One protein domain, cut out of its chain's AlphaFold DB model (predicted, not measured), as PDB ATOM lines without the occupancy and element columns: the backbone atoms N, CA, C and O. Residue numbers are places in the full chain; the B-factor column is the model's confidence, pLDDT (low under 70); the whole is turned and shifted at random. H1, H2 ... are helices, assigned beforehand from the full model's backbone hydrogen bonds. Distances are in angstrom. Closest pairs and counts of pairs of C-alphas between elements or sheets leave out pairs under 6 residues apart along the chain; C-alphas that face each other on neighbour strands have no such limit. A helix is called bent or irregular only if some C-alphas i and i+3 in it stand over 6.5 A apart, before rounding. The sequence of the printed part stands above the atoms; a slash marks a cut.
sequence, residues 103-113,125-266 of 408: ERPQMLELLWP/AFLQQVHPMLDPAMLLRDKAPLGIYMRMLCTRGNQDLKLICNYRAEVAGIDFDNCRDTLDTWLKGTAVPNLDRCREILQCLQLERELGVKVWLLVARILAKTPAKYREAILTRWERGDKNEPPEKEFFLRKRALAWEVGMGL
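Overview. This is residues 103 to 113 and 125 to 266 of the 408 residues of an uncharacterized protein of Pseudomonas fluorescens (UniProt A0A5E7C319). An elongated, loose chain of helices has a larger body of H3 to H8 at one end and a smaller arm, H1 and H10 side by side, at the other, with H9 between them. In the body H4 and H8 pack side by side, and H5 crosses H6 and H7 at the far end. The printed part has 153 residues, with ten named helices, H1 to H10 in order, and no named strand: the class is all helix. It is loose, with a radius of gyration of the C-alphas of 19.7 A, and spans 63 by 34 by 21 A.

Arrangement. H1, residues 104 to 113, touches residues 230 to 234 of H9, residues 228 to 243, closest at the C-alphas of Pro 113 and Ala 233, 5.0 A apart. H1 also touches residues 251 to 255 of H10, residues 247 to 264, closest at C-alphas 110 and 251, 6.3 A apart; the shallow tilt of 34.8 degrees, opposite ways, is only just short of steep. H2, residues 125 to 130, touches no helix but is near H8, residues 211 to 224. H3, residues 136 to 141, touches H9, closest at C-alphas 140 and 231, 5.3 A apart. H3 and H4, residues 145 to 153, are the hubs, touching three helices each, and touch each other only at the corner. H4 touches H8 at a shallow tilt of 31 degrees, opposite ways, closest at C-alphas 146 and 220, 4.6 A apart. H4 touches residues 186 to 188 of H6, residues 176 to 188, closest at C-alphas 147 and 187, 3.8 A apart. H5, residues 158 to 172, stands at a steep tilt of 60 degrees to both H6 and H7, residues 195 to 204; its closest C-alphas are 165 to 179 of H6, 5.5 A, and 164 to 204 of H7, 6.0 A. Every O i to N i+4 pair is within hydrogen-bond range in H2 to H8 and H10, but 5 of 6 in H1 and 10 of 12 in H9.

Along the chain. H1 begins at C-alpha 104, (168.864, 180.093, 187.382). H5 measures 20.6 A, H6 18.1 A, H8 20.0 A and H9 23.1 A. H9 has a kink of 31 degrees near residue 237 and is irregular, with C-alphas 239 and 242 9.4 A apart. H10, 25.9 A long, ends at C-alpha 264, (164.792, 186.996, 170.397).

Size, cuts and confidence. The two C-alphas farthest apart are those of Glu 170 and Met 264, 64.1 A. Residues 114 to 124 are not printed, and C-alphas 113 and 125 are 16.6 A apart across the cut. Of the links printed whole, no link is long. The mean pLDDT of the printed part is 91.8; residues 242 to 244 are under 70.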
ATOM      1  N   GLU A 103     169.236 181.743 182.794       87.31
ATOM      2  CA  GLU A 103     169.683 181.934 184.155       87.31
ATOM      3  C   GLU A 103     168.940 180.993 185.101       87.31
ATOM      4  O   GLU A 103     167.973 180.307 184.756       87.31
ATOM      5  N   ARG A 104     169.398 180.970 186.347       87.19
ATOM      6  CA  ARG A 104     168.864 180.093 187.382       87.19
ATOM      7  C   ARG A 104     167.347 180.209 187.599       87.19
ATOM      8  O   ARG A 104     166.720 179.158 187.712       87.19
ATOM      9  N   PRO A 105     166.722 181.403 187.667       90.25
ATOM     10  CA  PRO A 105     165.274 181.492 187.872       90.25
ATOM     11  C   PRO A 105     164.487 180.792 186.756       90.25
ATOM     12  O   PRO A 105     163.627 179.965 187.044       90.25
ATOM     13  N   GLN A 106     164.869 181.037 185.501       92.06
ATOM     14  CA  GLN A 106     164.269 180.418 184.316       92.06
ATOM     15  C   GLN A 106     164.495 178.902 184.305       92.06
ATOM     16  O   GLN A 106     163.579 178.125 184.053       92.06
ATOM     17  N   MET A 107     165.708 178.454 184.648       91.44
ATOM     18  CA  MET A 107     166.018 177.028 184.732       91.44
ATOM     19  C   MET A 107     165.179 176.320 185.805       91.44
ATOM     20  O   MET A 107     164.679 175.221 185.576       91.44
ATOM     21  N   LEU A 108     164.960 176.950 186.963       90.88
ATOM     22  CA  LEU A 108     164.091 176.409 188.011       90.88
ATOM     23  C   LEU A 108     162.625 176.327 187.569       90.88
ATOM     24  O   LEU A 108     161.941 175.366 187.924       90.88
ATOM     25  N   GLU A 109     162.137 177.294 186.793       91.50
ATOM     26  CA  GLU A 109     160.787 177.259 186.214       91.50
ATOM     27  C   GLU A 109     160.597 176.128 185.202       91.50
ATOM     28  O   GLU A 109     159.482 175.636 185.044       91.50
ATOM     29  N   LEU A 110     161.680 175.657 184.578       92.44
ATOM     30  CA  LEU A 110     161.672 174.481 183.713       92.44
ATOM     31  C   LEU A 110     161.788 173.178 184.512       92.44
ATOM     32  O   LEU A 110     160.998 172.257 184.301       92.44
ATOM     33  N   LEU A 111     162.752 173.094 185.432       92.25
ATOM     34  CA  LEU A 111     163.075 171.874 186.180       92.25
ATOM     35  C   LEU A 111     161.940 171.421 187.100       92.25
ATOM     36  O   LEU A 111     161.682 170.223 187.203       92.25
ATOM     37  N   TRP A 112     161.254 172.357 187.760       92.44
ATOM     38  CA  TRP A 112     160.175 172.016 188.685       92.44
ATOM     39  C   TRP A 112     159.014 171.262 188.031       92.44
ATOM     40  O   TRP A 112     158.716 170.164 188.494       92.44
ATOM     41  N   PRO A 113     158.364 171.779 186.973       91.75
ATOM     42  CA  PRO A 113     157.232 171.091 186.355       91.75
ATOM     43  C   PRO A 113     157.609 169.857 185.533       91.75
ATOM     44  O   PRO A 113     156.743 169.033 185.236       91.75
ATOM     45  N   ALA A 125     153.250 157.787 193.601       91.25
ATOM     46  CA  ALA A 125     152.606 156.618 193.002       91.25
ATOM     47  C   ALA A 125     153.090 155.315 193.643       91.25
ATOM     48  O   ALA A 125     152.275 154.484 194.039       91.25
ATOM     49  N   PHE A 126     154.406 155.178 193.816       89.88
ATOM     50  CA  PHE A 126     154.994 154.043 194.519       89.88
ATOM     51  C   PHE A 126     154.472 153.947 195.957       89.88
ATOM     52  O   PHE A 126     154.032 152.885 196.392       89.88
ATOM     53  N   LEU A 127     154.453 155.066 196.687       91.31
ATOM     54  CA  LEU A 127     153.951 155.095 198.054       91.31
ATOM     55  C   LEU A 127     152.462 154.750 198.126       91.31
ATOM     56  O   LEU A 127     152.070 153.991 199.003       91.31
ATOM     57  N   GLN A 128     151.645 155.260 197.204       92.19
ATOM     58  CA  GLN A 128     150.222 154.938 197.144       92.19
ATOM     59  C   GLN A 128     149.985 153.449 196.876       92.19
ATOM     60  O   GLN A 128     149.026 152.885 197.392       92.19
ATOM     61  N   GLN A 129     150.855 152.800 196.102       91.00
ATOM     62  CA  GLN A 129     150.774 151.365 195.844       91.00
ATOM     63  C   GLN A 129     151.162 150.526 197.073       91.00
ATOM     64  O   GLN A 129     150.517 149.519 197.351       91.00
ATOM     65  N   VAL A 130     152.209 150.927 197.803       89.81
ATOM     66  CA  VAL A 130     152.737 150.168 198.954       89.81
ATOM     67  C   VAL A 130     151.957 150.454 200.245       89.81
ATOM     68  O   VAL A 130     151.720 149.555 201.049       89.81
ATOM     69  N   HIS A 131     151.529 151.700 200.443       90.69
ATOM     70  CA  HIS A 131     150.811 152.179 201.622       90.69
ATOM     71  C   HIS A 131     149.618 153.061 201.202       90.69
ATOM     72  O   HIS A 131     149.700 154.286 201.317       90.69
ATOM     73  N   PRO A 132     148.492 152.482 200.742       89.44
ATOM     74  CA  PRO A 132     147.333 153.227 200.234       89.44
ATOM     75  C   PRO A 132     146.519 153.883 201.365       89.44
ATOM     76  O   PRO A 132     145.393 153.482 201.648       89.44
ATOM     77  N   MET A 133     147.086 154.881 202.048       84.69
ATOM     78  CA  MET A 133     146.423 155.545 203.179       84.69
ATOM     79  C   MET A 133     145.622 156.784 202.776       84.69
ATOM     80  O   MET A 133     144.587 157.057 203.376       84.69
ATOM     81  N   LEU A 134     146.101 157.556 201.800       85.44
ATOM     82  CA  LEU A 134     145.522 158.848 201.439       85.44
ATOM     83  C   LEU A 134     145.748 159.128 199.955       85.44
ATOM     84  O   LEU A 134     146.862 158.973 199.472       85.44
ATOM     85  N   ASP A 135     144.727 159.634 199.262       90.56
ATOM     86  CA  ASP A 135     144.887 160.162 197.905       90.56
ATOM     87  C   ASP A 135     145.915 161.320 197.882       90.56
ATOM     88  O   ASP A 135     145.665 162.374 198.489       90.56
ATOM     89  N   PRO A 136     147.051 161.183 197.162       94.06
ATOM     90  CA  PRO A 136     148.037 162.253 197.020       94.06
ATOM     91  C   PRO A 136     147.439 163.584 196.566       94.06
ATOM     92  O   PRO A 136     147.912 164.642 196.993       94.06
ATOM     93  N   ALA A 137     146.390 163.560 195.736       95.38
ATOM     94  CA  ALA A 137     145.765 164.777 195.233       95.38
ATOM     95  C   ALA A 137     145.199 165.649 196.367       95.38
ATOM     96  O   ALA A 137     145.242 166.877 196.278       95.38
ATOM     97  N   MET A 138     144.741 165.042 197.471       95.12
ATOM     98  CA  MET A 138     144.276 165.782 198.647       95.12
ATOM     99  C   MET A 138     145.406 166.598 199.287       95.12
ATOM    100  O   MET A 138     145.217 167.779 199.578       95.12
ATOM    101  N   LEU A 139     146.602 166.014 199.450       95.81
ATOM    102  CA  LEU A 139     147.768 166.740 199.979       95.81
ATOM    103  C   LEU A 139     148.238 167.827 199.024       95.81
ATOM    104  O   LEU A 139     148.623 168.913 199.452       95.81
ATOM    105  N   LEU A 140     148.254 167.525 197.728       96.88
ATOM    106  CA  LEU A 140     148.802 168.424 196.722       96.88
ATOM    107  C   LEU A 140     147.941 169.673 196.527       96.88
ATOM    108  O   LEU A 140     148.513 170.734 196.279       96.88
ATOM    109  N   ARG A 141     146.617 169.581 196.712       96.25
ATOM    110  CA  ARG A 141     145.680 170.714 196.611       96.25
ATOM    111  C   ARG A 141     145.582 171.546 197.892       96.25
ATOM    112  O   ARG A 141     145.420 172.762 197.819       96.25
ATOM    113  N   ASP A 142     145.673 170.926 199.070       95.62
ATOM    114  CA  ASP A 142     145.410 171.625 200.336       95.62
ATOM    115  C   ASP A 142     146.498 172.669 200.657       95.62
ATOM    116  O   ASP A 142     147.689 172.463 200.423       95.62
ATOM    117  N   LYS A 143     146.128 173.822 201.217       93.81
ATOM    118  CA  LYS A 143     147.096 174.848 201.653       93.81
ATOM    119  C   LYS A 143     147.976 174.388 202.827       93.81
ATOM    120  O   LYS A 143     149.076 174.905 202.994       93.81
ATOM    121  N   ALA A 144     147.512 173.403 203.589       95.44
ATOM    122  CA  ALA A 144     148.143 172.792 204.746       95.44
ATOM    123  C   ALA A 144     148.212 171.255 204.593       95.44
ATOM    124  O   ALA A 144     147.510 170.539 205.311       95.44
ATOM    125  N   PRO A 145     149.085 170.720 203.712       96.44
ATOM    126  CA  PRO A 145     149.213 169.277 203.465       96.44
ATOM    127  C   PRO A 145     149.415 168.451 204.745       96.44
ATOM    128  O   PRO A 145     148.776 167.424 204.952       96.44
ATOM    129  N   LEU A 146     150.254 168.928 205.668       95.75
ATOM    130  CA  LEU A 146     150.422 168.267 206.960       95.75
ATOM    131  C   LEU A 146     149.165 168.366 207.836       95.75
ATOM    132  O   LEU A 146     148.807 167.399 208.499       95.75
ATOM    133  N   GLY A 147     148.478 169.509 207.826       95.31
ATOM    134  CA  GLY A 147     147.269 169.719 208.615       95.31
ATOM    135  C   GLY A 147     146.118 168.804 208.195       95.31
ATOM    136  O   GLY A 147     145.441 168.248 209.059       95.31
ATOM    137  N   ILE A 148     145.909 168.602 206.889       95.19
ATOM    138  CA  ILE A 148     144.902 167.650 206.395       95.19
ATOM    139  C   ILE A 148     145.278 166.208 206.752       95.19
ATOM    140  O   ILE A 148     144.418 165.457 207.206       95.19
ATOM    141  N   TYR A 149     146.563 165.853 206.656       95.81
ATOM    142  CA  TYR A 149     147.045 164.539 207.068       95.81
ATOM    143  C   TYR A 149     146.828 164.292 208.569       95.81
ATOM    144  O   TYR A 149     146.282 163.267 208.959       95.81
ATOM    145  N   MET A 150     147.153 165.267 209.423       94.94
ATOM    146  CA  MET A 150     146.914 165.178 210.868       94.94
ATOM    147  C   MET A 150     145.427 165.028 211.210       94.94
ATOM    148  O   MET A 150     145.083 164.231 212.079       94.94
ATOM    149  N   ARG A 151     144.537 165.755 210.519       94.25
ATOM    150  CA  ARG A 151     143.082 165.598 210.694       94.25
ATOM    151  C   ARG A 151     142.610 164.193 210.335       94.25
ATOM    152  O   ARG A 151     141.747 163.672 211.027       94.25
ATOM    153  N   MET A 152     143.186 163.584 209.301       93.69
ATOM    154  CA  MET A 152     142.868 162.210 208.911       93.69
ATOM    155  C   MET A 152     143.269 161.194 209.993       93.69
ATOM    156  O   MET A 152     142.525 160.251 210.240       93.69
ATOM    157  N   LEU A 153     144.406 161.398 210.668       94.50
ATOM    158  CA  LEU A 153     144.822 160.535 211.783       94.50
ATOM    159  C   LEU A 153     143.900 160.666 213.013       94.50
ATOM    160  O   LEU A 153     143.776 159.727 213.793       94.50
ATOM    161  N   CYS A 154     143.245 161.819 213.183       94.75
ATOM    162  CA  CYS A 154     142.321 162.099 214.285       94.75
ATOM    163  C   CYS A 154     140.916 161.548 213.990       94.75
ATOM    164  O   CYS A 154     139.984 162.305 213.702       94.75
ATOM    165  N   THR A 155     140.745 160.228 214.066       92.81
ATOM    166  CA  THR A 155     139.478 159.547 213.736       92.81
ATOM    167  C   THR A 155     138.306 159.943 214.643       92.81
ATOM    168  O   THR A 155     137.156 159.906 214.204       92.81
ATOM    169  N   ARG A 156     138.569 160.401 215.878       92.62
ATOM    170  CA  ARG A 156     137.568 160.953 216.819       92.62
ATOM    171  C   ARG A 156     137.474 162.484 216.761       92.62
ATOM    172  O   ARG A 156     136.889 163.121 217.645       92.62
ATOM    173  N   GLY A 157     138.064 163.104 215.738       92.56
ATOM    174  CA  GLY A 157     138.022 164.543 215.493       92.56
ATOM    175  C   GLY A 157     138.557 165.361 216.671       92.56
ATOM    176  O   GLY A 157     139.678 165.162 217.136       92.56
ATOM    177  N   ASN A 158     137.741 166.286 217.186       92.00
ATOM    178  CA  ASN A 158     138.138 167.206 218.259       92.00
ATOM    179  C   ASN A 158     138.542 166.509 219.570       92.00
ATOM    180  O   ASN A 158     139.253 167.113 220.371       92.00
ATOM    181  N   GLN A 159     138.093 165.274 219.816       94.12
ATOM    182  CA  GLN A 159     138.505 164.527 221.007       94.12
ATOM    183  C   GLN A 159     139.987 164.146 220.937       94.12
ATOM    184  O   GLN A 159     140.712 164.371 221.904       94.12
ATOM    185  N   ASP A 160     140.452 163.660 219.783       96.38
ATOM    186  CA  ASP A 160     141.865 163.334 219.570       96.38
ATOM    187  C   ASP A 160     142.733 164.597 219.603       96.38
ATOM    188  O   ASP A 160     143.804 164.591 220.198       96.38
ATOM    189  N   LEU A 161     142.249 165.721 219.060       94.19
ATOM    190  CA  LEU A 161     142.970 166.997 219.144       94.19
ATOM    191  C   LEU A 161     143.157 167.466 220.596       94.19
ATOM    192  O   LEU A 161     144.241 167.913 220.963       94.19
ATOM    193  N   LYS A 162     142.128 167.330 221.444       94.19
ATOM    194  CA  LYS A 162     142.244 167.621 222.883       94.19
ATOM    195  C   LYS A 162     143.212 166.666 223.578       94.19
ATOM    196  O   LYS A 162     143.994 167.116 224.410       94.19
ATOM    197  N   LEU A 163     143.170 165.379 223.230       95.50
ATOM    198  CA  LEU A 163     144.077 164.367 223.771       95.50
ATOM    199  C   LEU A 163     145.538 164.696 223.435       95.50
ATOM    200  O   LEU A 163     146.372 164.718 224.335       95.50
ATOM    201  N   ILE A 164     145.818 165.043 222.174       95.12
ATOM    202  CA  ILE A 164     147.137 165.506 221.721       95.12
ATOM    203  C   ILE A 164     147.584 166.716 222.538       95.12
ATOM    204  O   ILE A 164     148.733 166.761 222.975       95.12
ATOM    205  N   CYS A 165     146.696 167.691 222.760       94.50
ATOM    206  CA  CYS A 165     147.048 168.867 223.546       94.50
ATOM    207  C   CYS A 165     147.363 168.541 225.007       94.50
ATOM    208  O   CYS A 165     148.355 169.046 225.522       94.50
ATOM    209  N   ASN A 166     146.575 167.678 225.653       93.75
ATOM    210  CA  ASN A 166     146.837 167.240 227.026       93.75
ATOM    211  C   ASN A 166     148.180 166.510 227.135       93.75
ATOM    212  O   ASN A 166     149.000 166.854 227.982       93.75
ATOM    213  N   TYR A 167     148.428 165.554 226.237       94.38
ATOM    214  CA  TYR A 167     149.667 164.784 226.216       94.38
ATOM    215  C   TYR A 167     150.891 165.683 226.004       94.38
ATOM    216  O   TYR A 167     151.877 165.599 226.729       94.38
ATOM    217  N   ARG A 168     150.827 166.597 225.030       92.94
ATOM    218  CA  ARG A 168     151.932 167.522 224.750       92.94
ATOM    219  C   ARG A 168     152.129 168.560 225.852       92.94
ATOM    220  O   ARG A 168     153.272 168.933 226.094       92.94
ATOM    221  N   ALA A 169     151.060 169.019 226.504       91.62
ATOM    222  CA  ALA A 169     151.150 169.907 227.662       91.62
ATOM    223  C   ALA A 169     151.952 169.256 228.796       91.62
ATOM    224  O   ALA A 169     152.862 169.877 229.341       91.62
ATOM    225  N   GLU A 170     151.684 167.977 229.068       91.44
ATOM    226  CA  GLU A 170     152.414 167.182 230.056       91.44
ATOM    227  C   GLU A 170     153.873 166.939 229.638       91.44
ATOM    228  O   GLU A 170     154.795 167.294 230.368       91.44
ATOM    229  N   VAL A 171     154.103 166.400 228.436       89.38
ATOM    230  CA  VAL A 171     155.446 166.007 227.968       89.38
ATOM    231  C   VAL A 171     156.369 167.207 227.748       89.38
ATOM    232  O   VAL A 171     157.567 167.127 228.017       89.38
ATOM    233  N   ALA A 172     155.843 168.319 227.236       85.56
ATOM    234  CA  ALA A 172     156.640 169.498 226.910       85.56
ATOM    235  C   ALA A 172     156.631 170.573 228.008       85.56
ATOM    236  O   ALA A 172     157.312 171.585 227.838       85.56
ATOM    237  N   GLY A 173     155.867 170.384 229.092       88.38
ATOM    238  CA  GLY A 173     155.718 171.374 230.161       88.38
ATOM    239  C   GLY A 173     155.128 172.702 229.676       88.38
ATOM    240  O   GLY A 173     155.556 173.764 230.123       88.38
ATOM    241  N   ILE A 174     154.195 172.651 228.721       89.88
ATOM    242  CA  ILE A 174     153.517 173.832 228.160       89.88
ATOM    243  C   ILE A 174     152.066 173.880 228.628       89.88
ATOM    244  O   ILE A 174     151.463 172.845 228.897       89.88
ATOM    245  N   ASP A 175     151.478 175.071 228.694       91.81
ATOM    246  CA  ASP A 175     150.055 175.188 228.993       91.81
ATOM    247  C   ASP A 175     149.179 174.674 227.827       91.81
ATOM    248  O   ASP A 175     149.597 174.589 226.664       91.81
ATOM    249  N   PHE A 176     147.942 174.290 228.155       92.06
ATOM    250  CA  PHE A 176     147.006 173.707 227.194       92.06
ATOM    251  C   PHE A 176     146.615 174.686 226.077       92.06
ATOM    252  O   PHE A 176     146.462 174.267 224.927       92.06
ATOM    253  N   ASP A 177     146.455 175.974 226.391       91.44
ATOM    254  CA  ASP A 177     146.026 176.987 225.424       91.44
ATOM    255  C   ASP A 177     147.120 177.251 224.383       91.44
ATOM    256  O   ASP A 177     146.849 177.235 223.186       91.44
ATOM    257  N   ASN A 178     148.375 177.345 224.806       90.44
ATOM    258  CA  ASN A 178     149.555 177.422 223.955       90.44
ATOM    259  C   ASN A 178     149.704 176.153 223.103       90.44
ATOM    260  O   ASN A 178     150.004 176.215 221.905       90.44
ATOM    261  N   CYS A 179     149.421 174.974 223.668       92.38
ATOM    262  CA  CYS A 179     149.381 173.752 222.870       92.38
ATOM    263  C   CYS A 179     148.274 173.788 221.804       92.38
ATOM    264  O   CYS A 179     148.515 173.402 220.658       92.38
ATOM    265  N   ARG A 180     147.074 174.266 222.150       93.31
ATOM    266  CA  ARG A 180     145.959 174.424 221.207       93.31
ATOM    267  C   ARG A 180     146.311 175.413 220.102       93.31
ATOM    268  O   ARG A 180     146.091 175.103 218.935       93.31
ATOM    269  N   ASP A 181     146.882 176.557 220.453       93.12
ATOM    270  CA  ASP A 181     147.228 177.611 219.505       93.12
ATOM    271  C   ASP A 181     148.340 177.137 218.556       93.12
ATOM    272  O   ASP A 181     148.219 177.266 217.337       93.12
ATOM    273  N   THR A 182     149.381 176.474 219.077       93.12
ATOM    274  CA  THR A 182     150.423 175.861 218.233       93.12
ATOM    275  C   THR A 182     149.867 174.755 217.335       93.12
ATOM    276  O   THR A 182     150.182 174.731 216.146       93.12
ATOM    277  N   LEU A 183     149.004 173.876 217.845       94.25
ATOM    278  CA  LEU A 183     148.361 172.837 217.038       94.25
ATOM    279  C   LEU A 183     147.490 173.444 215.928       94.25
ATOM    280  O   LEU A 183     147.565 173.004 214.782       94.25
ATOM    281  N   ASP A 184     146.723 174.491 216.229       94.88
ATOM    282  CA  ASP A 184     145.906 175.210 215.250       94.88
ATOM    283  C   ASP A 184     146.765 175.827 214.132       94.88
ATOM    284  O   ASP A 184     146.426 175.698 212.950       94.88
ATOM    285  N   THR A 185     147.936 176.392 214.460       95.62
ATOM    286  CA  THR A 185     148.876 176.876 213.429       95.62
ATOM    287  C   THR A 185     149.354 175.764 212.491       95.62
ATOM    288  O   THR A 185     149.467 175.975 211.279       95.62
ATOM    289  N   TRP A 186     149.579 174.554 213.013       94.94
ATOM    290  CA  TRP A 186     149.993 173.401 212.207       94.94
ATOM    291  C   TRP A 186     148.859 172.904 211.314       94.94
ATOM    292  O   TRP A 186     149.059 172.659 210.124       94.94
ATOM    293  N   LEU A 187     147.642 172.831 211.859       95.62
ATOM    294  CA  LEU A 187     146.446 172.422 211.125       95.62
ATOM    295  C   LEU A 187     146.074 173.400 210.001       95.62
ATOM    296  O   LEU A 187     145.543 172.968 208.972       95.62
ATOM    297  N   LYS A 188     146.354 174.695 210.185       95.62
ATOM    298  CA  LYS A 188     146.154 175.755 209.182       95.62
ATOM    299  C   LYS A 188     147.316 175.895 208.197       95.62
ATOM    300  O   LYS A 188     147.147 176.568 207.180       95.62
ATOM    301  N   GLY A 189     148.458 175.262 208.470       92.94
ATOM    302  CA  GLY A 189     149.651 175.291 207.621       92.94
ATOM    303  C   GLY A 189     150.476 176.574 207.729       92.94
ATOM    304  O   GLY A 189     151.326 176.813 206.877       92.94
ATOM    305  N   THR A 190     150.249 177.404 208.753       93.19
ATOM    306  CA  THR A 190     151.063 178.609 208.996       93.19
ATOM    307  C   THR A 190     152.413 178.271 209.629       93.19
ATOM    308  O   THR A 190     153.365 179.037 209.492       93.19
ATOM    309  N   ALA A 191     152.524 177.104 210.264       92.62
ATOM    310  CA  ALA A 191     153.776 176.540 210.748       92.62
ATOM    311  C   ALA A 191     153.831 175.027 210.494       92.62
ATOM    312  O   ALA A 191     152.805 174.363 210.357       92.62
ATOM    313  N   VAL A 192     155.047 174.474 210.438       92.25
ATOM    314  CA  VAL A 192     155.282 173.038 210.233       92.25
ATOM    315  C   VAL A 192     156.127 172.497 211.395       92.25
ATOM    316  O   VAL A 192     157.275 172.933 211.535       92.25
ATOM    317  N   PRO A 193     155.616 171.557 212.212       92.25
ATOM    318  CA  PRO A 193     156.345 170.974 213.333       92.25
ATOM    319  C   PRO A 193     157.636 170.263 212.901       92.25
ATOM    320  O   PRO A 193     157.831 169.862 211.746       92.25
ATOM    321  N   ASN A 194     158.563 170.117 213.846       91.06
ATOM    322  CA  ASN A 194     159.723 169.240 213.680       91.06
ATOM    323  C   ASN A 194     159.328 167.766 213.905       91.06
ATOM    324  O   ASN A 194     158.219 167.483 214.357       91.06
ATOM    325  N   LEU A 195     160.225 166.835 213.572       91.75
ATOM    326  CA  LEU A 195     159.917 165.406 213.661       91.75
ATOM    327  C   LEU A 195     159.668 164.918 215.093       91.75
ATOM    328  O   LEU A 195     158.861 164.012 215.249       91.75
ATOM    329  N   ASP A 196     160.264 165.529 216.122       90.25
ATOM    330  CA  ASP A 196     159.996 165.137 217.517       90.25
ATOM    331  C   ASP A 196     158.553 165.466 217.892       90.25
ATOM    332  O   ASP A 196     157.838 164.614 218.407       90.25
ATOM    333  N   ARG A 197     158.081 166.670 217.539       92.31
ATOM    334  CA  ARG A 197     156.681 167.058 217.763       92.31
ATOM    335  C   ARG A 197     155.717 166.193 216.960       92.31
ATOM    336  O   ARG A 197     154.632 165.881 217.438       92.31
ATOM    337  N   CYS A 198     156.106 165.777 215.756       93.94
ATOM    338  CA  CYS A 198     155.321 164.800 215.012       93.94
ATOM    339  C   CYS A 198     155.304 163.429 215.706       93.94
ATOM    340  O   CYS A 198     154.250 162.804 215.748       93.94
ATOM    341  N   ARG A 199     156.432 162.968 216.269       93.25
ATOM    342  CA  ARG A 199     156.487 161.723 217.049       93.25
ATOM    343  C   ARG A 199     155.562 161.807 218.257       93.25
ATOM    344  O   ARG A 199     154.740 160.920 218.386       93.25
ATOM    345  N   GLU A 200     155.595 162.883 219.046       93.56
ATOM    346  CA  GLU A 200     154.676 163.083 220.187       93.56
ATOM    347  C   GLU A 200     153.203 162.888 219.793       93.56
ATOM    348  O   GLU A 200     152.447 162.229 220.503       93.56
ATOM    349  N   ILE A 201     152.799 163.416 218.630       94.50
ATOM    350  CA  ILE A 201     151.444 163.224 218.096       94.50
ATOM    351  C   ILE A 201     151.183 161.742 217.794       94.50
ATOM    352  O   ILE A 201     150.145 161.215 218.188       94.50
ATOM    353  N   LEU A 202     152.109 161.058 217.119       95.81
ATOM    354  CA  LEU A 202     151.955 159.634 216.804       95.81
ATOM    355  C   LEU A 202     151.930 158.755 218.061       95.81
ATOM    356  O   LEU A 202     151.139 157.821 218.108       95.81
ATOM    357  N   GLN A 203     152.743 159.059 219.075       95.06
ATOM    358  CA  GLN A 203     152.754 158.351 220.361       95.06
ATOM    359  C   GLN A 203     151.409 158.513 221.077       95.06
ATOM    360  O   GLN A 203     150.785 157.529 221.469       95.06
ATOM    361  N   CYS A 204     150.907 159.748 221.156       95.25
ATOM    362  CA  CYS A 204     149.601 160.056 221.733       95.25
ATOM    363  C   CYS A 204     148.453 159.306 221.035       95.25
ATOM    364  O   CYS A 204     147.511 158.863 221.692       95.25
ATOM    365  N   LEU A 205     148.518 159.178 219.707       96.06
ATOM    366  CA  LEU A 205     147.519 158.464 218.908       96.06
ATOM    367  C   LEU A 205     147.772 156.950 218.826       96.06
ATOM    368  O   LEU A 205     146.986 156.253 218.195       96.06
ATOM    369  N   GLN A 206     148.836 156.439 219.456       95.69
ATOM    370  CA  GLN A 206     149.256 155.031 219.403       95.69
ATOM    371  C   GLN A 206     149.583 154.532 217.981       95.69
ATOM    372  O   GLN A 206     149.444 153.355 217.670       95.69
ATOM    373  N   LEU A 207     150.059 155.431 217.115       95.38
ATOM    374  CA  LEU A 207     150.440 155.172 215.719       95.38
ATOM    375  C   LEU A 207     151.964 155.179 215.508       95.38
ATOM    376  O   LEU A 207     152.456 155.147 214.382       95.38
ATOM    377  N   GLU A 208     152.746 155.231 216.586       92.56
ATOM    378  CA  GLU A 208     154.214 155.322 216.560       92.56
ATOM    379  C   GLU A 208     154.918 154.103 215.941       92.56
ATOM    380  O   GLU A 208     156.114 154.169 215.663       92.56
ATOM    381  N   ARG A 209     154.217 152.979 215.765       92.75
ATOM    382  CA  ARG A 209     154.755 151.746 215.166       92.75
ATOM    383  C   ARG A 209     154.306 151.550 213.720       92.75
ATOM    384  O   ARG A 209     154.834 150.686 213.032       92.75
ATOM    385  N   GLU A 210     153.378 152.376 213.245       94.56
ATOM    386  CA  GLU A 210     152.784 152.248 211.919       94.56
ATOM    387  C   GLU A 210     153.696 152.868 210.852       94.56
ATOM    388  O   GLU A 210     153.752 154.091 210.681       94.56
ATOM    389  N   LEU A 211     154.416 152.020 210.111       93.56
ATOM    390  CA  LEU A 211     155.377 152.456 209.091       93.56
ATOM    391  C   LEU A 211     154.730 153.368 208.040       93.56
ATOM    392  O   LEU A 211     155.225 154.467 207.784       93.56
ATOM    393  N   GLY A 212     153.589 152.952 207.479       93.94
ATOM    394  CA  GLY A 212     152.865 153.737 206.474       93.94
ATOM    395  C   GLY A 212     152.493 155.131 206.984       93.94
ATOM    396  O   GLY A 212     152.658 156.115 206.260       93.94
ATOM    397  N   VAL A 213     152.093 155.241 208.258       95.50
ATOM    398  CA  VAL A 213     151.762 156.528 208.886       95.50
ATOM    399  C   VAL A 213     152.984 157.445 208.927       95.50
ATOM    400  O   VAL A 213     152.919 158.619 208.563       95.50
ATOM    401  N   LYS A 214     154.141 156.913 209.321       95.44
ATOM    402  CA  LYS A 214     155.386 157.689 209.385       95.44
ATOM    403  C   LYS A 214     155.868 158.150 208.014       95.44
ATOM    404  O   LYS A 214     156.312 159.292 207.880       95.44
ATOM    405  N   VAL A 215     155.777 157.295 206.997       94.69
ATOM    406  CA  VAL A 215     156.194 157.656 205.636       94.69
ATOM    407  C   VAL A 215     155.295 158.765 205.082       94.69
ATOM    408  O   VAL A 215     155.795 159.787 204.603       94.69
ATOM    409  N   TRP A 216     153.974 158.639 205.224       95.56
ATOM    410  CA  TRP A 216     153.035 159.676 204.789       95.56
ATOM    411  C   TRP A 216     153.169 160.986 205.569       95.56
ATOM    412  O   TRP A 216     153.033 162.062 204.984       95.56
ATOM    413  N   LEU A 217     153.515 160.924 206.854       95.50
ATOM    414  CA  LEU A 217     153.833 162.102 207.658       95.50
ATOM    415  C   LEU A 217     155.033 162.877 207.086       95.50
ATOM    416  O   LEU A 217     154.979 164.107 206.990       95.50
ATOM    417  N   LEU A 218     156.101 162.180 206.673       95.00
ATOM    418  CA  LEU A 218     157.261 162.803 206.023       95.00
ATOM    419  C   LEU A 218     156.867 163.461 204.698       95.00
ATOM    420  O   LEU A 218     157.233 164.614 204.458       95.00
ATOM    421  N   VAL A 219     156.077 162.770 203.873       95.19
ATOM    422  CA  VAL A 219     155.561 163.308 202.605       95.19
ATOM    423  C   VAL A 219     154.730 164.566 202.844       95.19
ATOM    424  O   VAL A 219     155.022 165.616 202.267       95.19
ATOM    425  N   ALA A 220     153.746 164.510 203.742       95.62
ATOM    426  CA  ALA A 220     152.884 165.642 204.058       95.62
ATOM    427  C   ALA A 220     153.689 166.840 204.590       95.62
ATOM    428  O   ALA A 220     153.410 167.990 204.243       95.62
ATOM    429  N   ARG A 221     154.750 166.586 205.367       94.62
ATOM    430  CA  ARG A 221     155.663 167.625 205.856       94.62
ATOM    431  C   ARG A 221     156.490 168.269 204.740       94.62
ATOM    432  O   ARG A 221     156.606 169.497 204.706       94.62
ATOM    433  N   ILE A 222     157.058 167.471 203.834       94.69
ATOM    434  CA  ILE A 222     157.814 167.974 202.675       94.69
ATOM    435  C   ILE A 222     156.895 168.829 201.796       94.69
ATOM    436  O   ILE A 222     157.253 169.953 201.430       94.69
ATOM    437  N   LEU A 223     155.683 168.343 201.512       95.50
ATOM    438  CA  LEU A 223     154.682 169.063 200.727       95.50
ATOM    439  C   LEU A 223     154.237 170.359 201.415       95.50
ATOM    440  O   LEU A 223     154.138 171.384 200.747       95.50
ATOM    441  N   ALA A 224     154.066 170.374 202.739       95.06
ATOM    442  CA  ALA A 224     153.716 171.592 203.476       95.06
ATOM    443  C   ALA A 224     154.765 172.707 203.344       95.06
ATOM    444  O   ALA A 224     154.426 173.886 203.370       95.06
ATOM    445  N   LYS A 225     156.039 172.350 203.148       93.00
ATOM    446  CA  LYS A 225     157.120 173.313 202.883       93.00
ATOM    447  C   LYS A 225     157.329 173.597 201.397       93.00
ATOM    448  O   LYS A 225     158.160 174.436 201.043       93.00
ATOM    449  N   THR A 226     156.621 172.899 200.516       92.81
ATOM    450  CA  THR A 226     156.740 173.043 199.065       92.81
ATOM    451  C   THR A 226     155.767 174.116 198.562       92.81
ATOM    452  O   THR A 226     154.563 174.017 198.820       92.81
ATOM    453  N   PRO A 227     156.259 175.151 197.850       92.94
ATOM    454  CA  PRO A 227     155.414 176.197 197.281       92.94
ATOM    455  C   PRO A 227     154.233 175.648 196.477       92.94
ATOM    456  O   PRO A 227     154.385 174.681 195.731       92.94
ATOM    457  N   ALA A 228     153.077 176.313 196.577       94.44
ATOM    458  CA  ALA A 228     151.838 175.881 195.927       94.44
ATOM    459  C   ALA A 228     152.012 175.645 194.418       94.44
ATOM    460  O   ALA A 228     151.619 174.598 193.920       94.44
ATOM    461  N   LYS A 229     152.717 176.544 193.713       94.81
ATOM    462  CA  LYS A 229     152.992 176.398 192.271       94.81
ATOM    463  C   LYS A 229     153.733 175.106 191.901       94.81
ATOM    464  O   LYS A 229     153.550 174.581 190.812       94.81
ATOM    465  N   TYR A 230     154.574 174.588 192.796       93.94
ATOM    466  CA  TYR A 230     155.314 173.348 192.560       93.94
ATOM    467  C   TYR A 230     154.490 172.116 192.928       93.94
ATOM    468  O   TYR A 230     154.585 171.104 192.242       93.94
ATOM    469  N   ARG A 231     153.629 172.212 193.949       95.69
ATOM    470  CA  ARG A 231     152.638 171.165 194.241       95.69
ATOM    471  C   ARG A 231     151.629 171.008 193.114       95.69
ATOM    472  O   ARG A 231     151.336 169.881 192.741       95.69
ATOM    473  N   GLU A 232     151.193 172.114 192.522       95.75
ATOM    474  CA  GLU A 232     150.316 172.109 191.351       95.75
ATOM    475  C   GLU A 232     150.956 171.385 190.160       95.75
ATOM    476  O   GLU A 232     150.308 170.610 189.463       95.75
ATOM    477  N   ALA A 233     152.263 171.561 189.957       94.19
ATOM    478  CA  ALA A 233     152.971 170.857 188.896       94.19
ATOM    479  C   ALA A 233     153.057 169.336 189.141       94.19
ATOM    480  O   ALA A 233     152.948 168.552 188.198       94.19
ATOM    481  N   ILE A 234     153.209 168.916 190.404       95.25
ATOM    482  CA  ILE A 234     153.133 167.499 190.797       95.25
ATOM    483  C   ILE A 234     151.708 166.974 190.580       95.25
ATOM    484  O   ILE A 234     151.542 165.917 189.979       95.25
ATOM    485  N   LEU A 235     150.687 167.730 190.999       95.38
ATOM    486  CA  LEU A 235     149.274 167.381 190.829       95.38
ATOM    487  C   LEU A 235     148.905 167.207 189.356       95.38
ATOM    488  O   LEU A 235     148.306 166.205 188.987       95.38
ATOM    489  N   THR A 236     149.331 168.138 188.503       92.81
ATOM    490  CA  THR A 236     149.113 168.060 187.056       92.81
ATOM    491  C   THR A 236     149.662 166.751 186.484       92.81
ATOM    492  O   THR A 236     149.041 166.144 185.612       92.81
ATOM    493  N   ARG A 237     150.824 166.288 186.963       91.62
ATOM    494  CA  ARG A 237     151.404 165.005 186.539       91.62
ATOM    495  C   ARG A 237     150.659 163.804 187.118       91.62
ATOM    496  O   ARG A 237     150.465 162.841 186.381       91.62
ATOM    497  N   TRP A 238     150.222 163.891 188.374       92.00
ATOM    498  CA  TRP A 238     149.400 162.878 189.043       92.00
ATOM    499  C   TRP A 238     148.090 162.630 188.289       92.00
ATOM    500  O   TRP A 238     147.786 161.499 187.923       92.00
ATOM    501  N   GLU A 239     147.357 163.695 187.961       91.00
ATOM    502  CA  GLU A 239     146.059 163.620 187.277       91.00
ATOM    503  C   GLU A 239     146.162 163.147 185.819       91.00
ATOM    504  O   GLU A 239     145.226 162.554 185.284       91.00
ATOM    505  N   ARG A 240     147.302 163.387 185.160       85.38
ATOM    506  CA  ARG A 240     147.547 162.941 183.777       85.38
ATOM    507  C   ARG A 240     147.936 161.461 183.666       85.38
ATOM    508  O   ARG A 240     147.774 160.889 182.584       85.38
ATOM    509  N   GLY A 241     148.425 160.841 184.744       76.25
ATOM    510  CA  GLY A 241     148.858 159.436 184.775       76.25
ATOM    511  C   GLY A 241     150.019 159.114 183.816       76.25
ATOM    512  O   GLY A 241     150.864 159.965 183.532       76.25
ATOM    513  N   ASP A 242     150.038 157.890 183.274       62.62
ATOM    514  CA  ASP A 242     151.089 157.361 182.374       62.62
ATOM    515  C   ASP A 242     151.166 158.043 180.994       62.62
ATOM    516  O   ASP A 242     152.002 157.700 180.163       62.62
ATOM    517  N   LYS A 243     150.320 159.043 180.723       65.50
ATOM    518  CA  LYS A 243     150.303 159.788 179.450       65.50
ATOM    519  C   LYS A 243     151.396 160.858 179.352       65.50
ATOM    520  O   LYS A 243     151.376 161.675 178.433       65.50
ATOM    521  N   ASN A 244     152.313 160.906 180.312       66.31
ATOM    522  CA  ASN A 244     153.370 161.905 180.336       66.31
ATOM    523  C   ASN A 244     154.453 161.565 179.304       66.31
ATOM    524  O   ASN A 244     154.933 160.435 179.237       66.31
ATOM    525  N   GLU A 245     154.896 162.565 178.541       76.06
ATOM    526  CA  GLU A 245     156.174 162.445 177.840       76.06
ATOM    527  C   GLU A 245     157.299 162.159 178.852       76.06
ATOM    528  O   GLU A 245     157.207 162.593 180.014       76.06
ATOM    529  N   PRO A 246     158.382 161.472 178.433       87.06
ATOM    530  CA  PRO A 246     159.568 161.327 179.265       87.06
ATOM    531  C   PRO A 246     159.972 162.697 179.838       87.06
ATOM    532  O   PRO A 246     160.097 163.649 179.060       87.06
ATOM    533  N   PRO A 247     160.167 162.837 181.165       88.06
ATOM    534  CA  PRO A 247     160.396 164.137 181.806       88.06
ATOM    535  C   PRO A 247     161.546 164.927 181.182       88.06
ATOM    536  O   PRO A 247     161.465 166.142 181.026       88.06
ATOM    537  N   GLU A 248     162.584 164.208 180.766       88.31
ATOM    538  CA  GLU A 248     163.749 164.744 180.077       88.31
ATOM    539  C   GLU A 248     163.390 165.329 178.695       88.31
ATOM    540  O   GLU A 248     163.787 166.448 178.370       88.31
ATOM    541  N   LYS A 249     162.557 164.635 177.907       89.00
ATOM    542  CA  LYS A 249     162.081 165.130 176.605       89.00
ATOM    543  C   LYS A 249     161.258 166.410 176.770       89.00
ATOM    544  O   LYS A 249     161.493 167.387 176.057       89.00
ATOM    545  N   GLU A 250     160.335 166.419 177.730       89.75
ATOM    546  CA  GLU A 250     159.510 167.592 178.026       89.75
ATOM    547  C   GLU A 250     160.371 168.780 178.482       89.75
ATOM    548  O   GLU A 250     160.188 169.906 178.005       89.75
ATOM    549  N   PHE A 251     161.344 168.530 179.367       91.00
ATOM    550  CA  PHE A 251     162.321 169.525 179.803       91.00
ATOM    551  C   PHE A 251     163.037 170.161 178.611       91.00
ATOM    552  O   PHE A 251     163.083 171.389 178.517       91.00
ATOM    553  N   PHE A 252     163.535 169.364 177.663       88.81
ATOM    554  CA  PHE A 252     164.267 169.898 176.514       88.81
ATOM    555  C   PHE A 252     163.413 170.715 175.559       88.81
ATOM    556  O   PHE A 252     163.866 171.762 175.093       88.81
ATOM    557  N   LEU A 253     162.187 170.276 175.277       89.81
ATOM    558  CA  LEU A 253     161.279 171.026 174.410       89.81
ATOM    559  C   LEU A 253     160.981 172.407 174.999       89.81
ATOM    560  O   LEU A 253     161.127 173.421 174.312       89.81
ATOM    561  N   ARG A 254     160.651 172.460 176.295       91.62
ATOM    562  CA  ARG A 254     160.378 173.721 176.999       91.62
ATOM    563  C   ARG A 254     161.624 174.594 177.117       91.62
ATOM    564  O   ARG A 254     161.549 175.794 176.872       91.62
ATOM    565  N   LYS A 255     162.777 173.997 177.435       92.06
ATOM    566  CA  LYS A 255     164.063 174.701 177.506       92.06
ATOM    567  C   LYS A 255     164.401 175.362 176.174       92.06
ATOM    568  O   LYS A 255     164.764 176.533 176.159       92.06
ATOM    569  N   ARG A 256     164.266 174.636 175.059       90.38
ATOM    570  CA  ARG A 256     164.543 175.163 173.716       90.38
ATOM    571  C   ARG A 256     163.621 176.331 173.369       90.38
ATOM    572  O   ARG A 256     164.104 177.331 172.849       90.38
ATOM    573  N   ALA A 257     162.326 176.208 173.662       91.50
ATOM    574  CA  ALA A 257     161.362 177.279 173.419       91.50
ATOM    575  C   ALA A 257     161.703 178.541 174.227       91.50
ATOM    576  O   ALA A 257     161.802 179.624 173.655       91.50
ATOM    577  N   LEU A 258     161.984 178.388 175.526       91.81
ATOM    578  CA  LEU A 258     162.338 179.513 176.392       91.81
ATOM    579  C   LEU A 258     163.674 180.154 175.991       91.81
ATOM    580  O   LEU A 258     163.796 181.373 175.973       91.81
ATOM    581  N   ALA A 259     164.677 179.351 175.633       89.00
ATOM    582  CA  ALA A 259     165.961 179.864 175.161       89.00
ATOM    583  C   ALA A 259     165.818 180.665 173.859       89.00
ATOM    584  O   ALA A 259     166.497 181.675 173.687       89.00
ATOM    585  N   TRP A 260     164.925 180.236 172.960       88.56
ATOM    586  CA  TRP A 260     164.609 180.970 171.737       88.56
ATOM    587  C   TRP A 260     163.932 182.312 172.034       88.56
ATOM    588  O   TRP A 260     164.344 183.333 171.491       88.56
ATOM    589  N   GLU A 261     162.942 182.323 172.928       90.00
ATOM    590  CA  GLU A 261     162.248 183.541 173.364       90.00
ATOM    591  C   GLU A 261     163.213 184.548 174.003       90.00
ATOM    592  O   GLU A 261     163.256 185.711 173.602       90.00
ATOM    593  N   VAL A 262     164.055 184.080 174.931       87.62
ATOM    594  CA  VAL A 262     165.116 184.897 175.535       87.62
ATOM    595  C   VAL A 262     166.059 185.416 174.451       87.62
ATOM    596  O   VAL A 262     166.362 186.603 174.427       87.62
ATOM    597  N   GLY A 263     166.474 184.554 173.519       85.56
ATOM    598  CA  GLY A 263     167.336 184.909 172.394       85.56
ATOM    599  C   GLY A 263     166.770 186.021 171.509       85.56
ATOM    600  O   GLY A 263     167.500 186.942 171.152       85.56
ATOM    601  N   MET A 264     165.474 185.970 171.193       85.50
ATOM    602  CA  MET A 264     164.792 186.996 170.397       85.50
ATOM    603  C   MET A 264     164.752 188.365 171.088       85.50
ATOM    604  O   MET A 264     164.753 189.387 170.405       85.50
ATOM    605  N   GLY A 265     164.715 188.392 172.422       82.25
ATOM    606  CA  GLY A 265     164.722 189.630 173.207       82.25
ATOM    607  C   GLY A 265     166.098 190.289 173.339       82.25
ATOM    608  O   GLY A 265     166.193 191.419 173.818       82.25
ATOM    609  N   LEU A 266     167.172 189.607 172.932       82.38
ATOM    610  CA  LEU A 266     168.534 190.102 173.089       82.38
ATOM    611  C   LEU A 266     168.971 190.936 171.885       82.38
ATOM    612  O   LEU A 266     169.150 190.432 170.778       82.38
TER     613      LEU A 266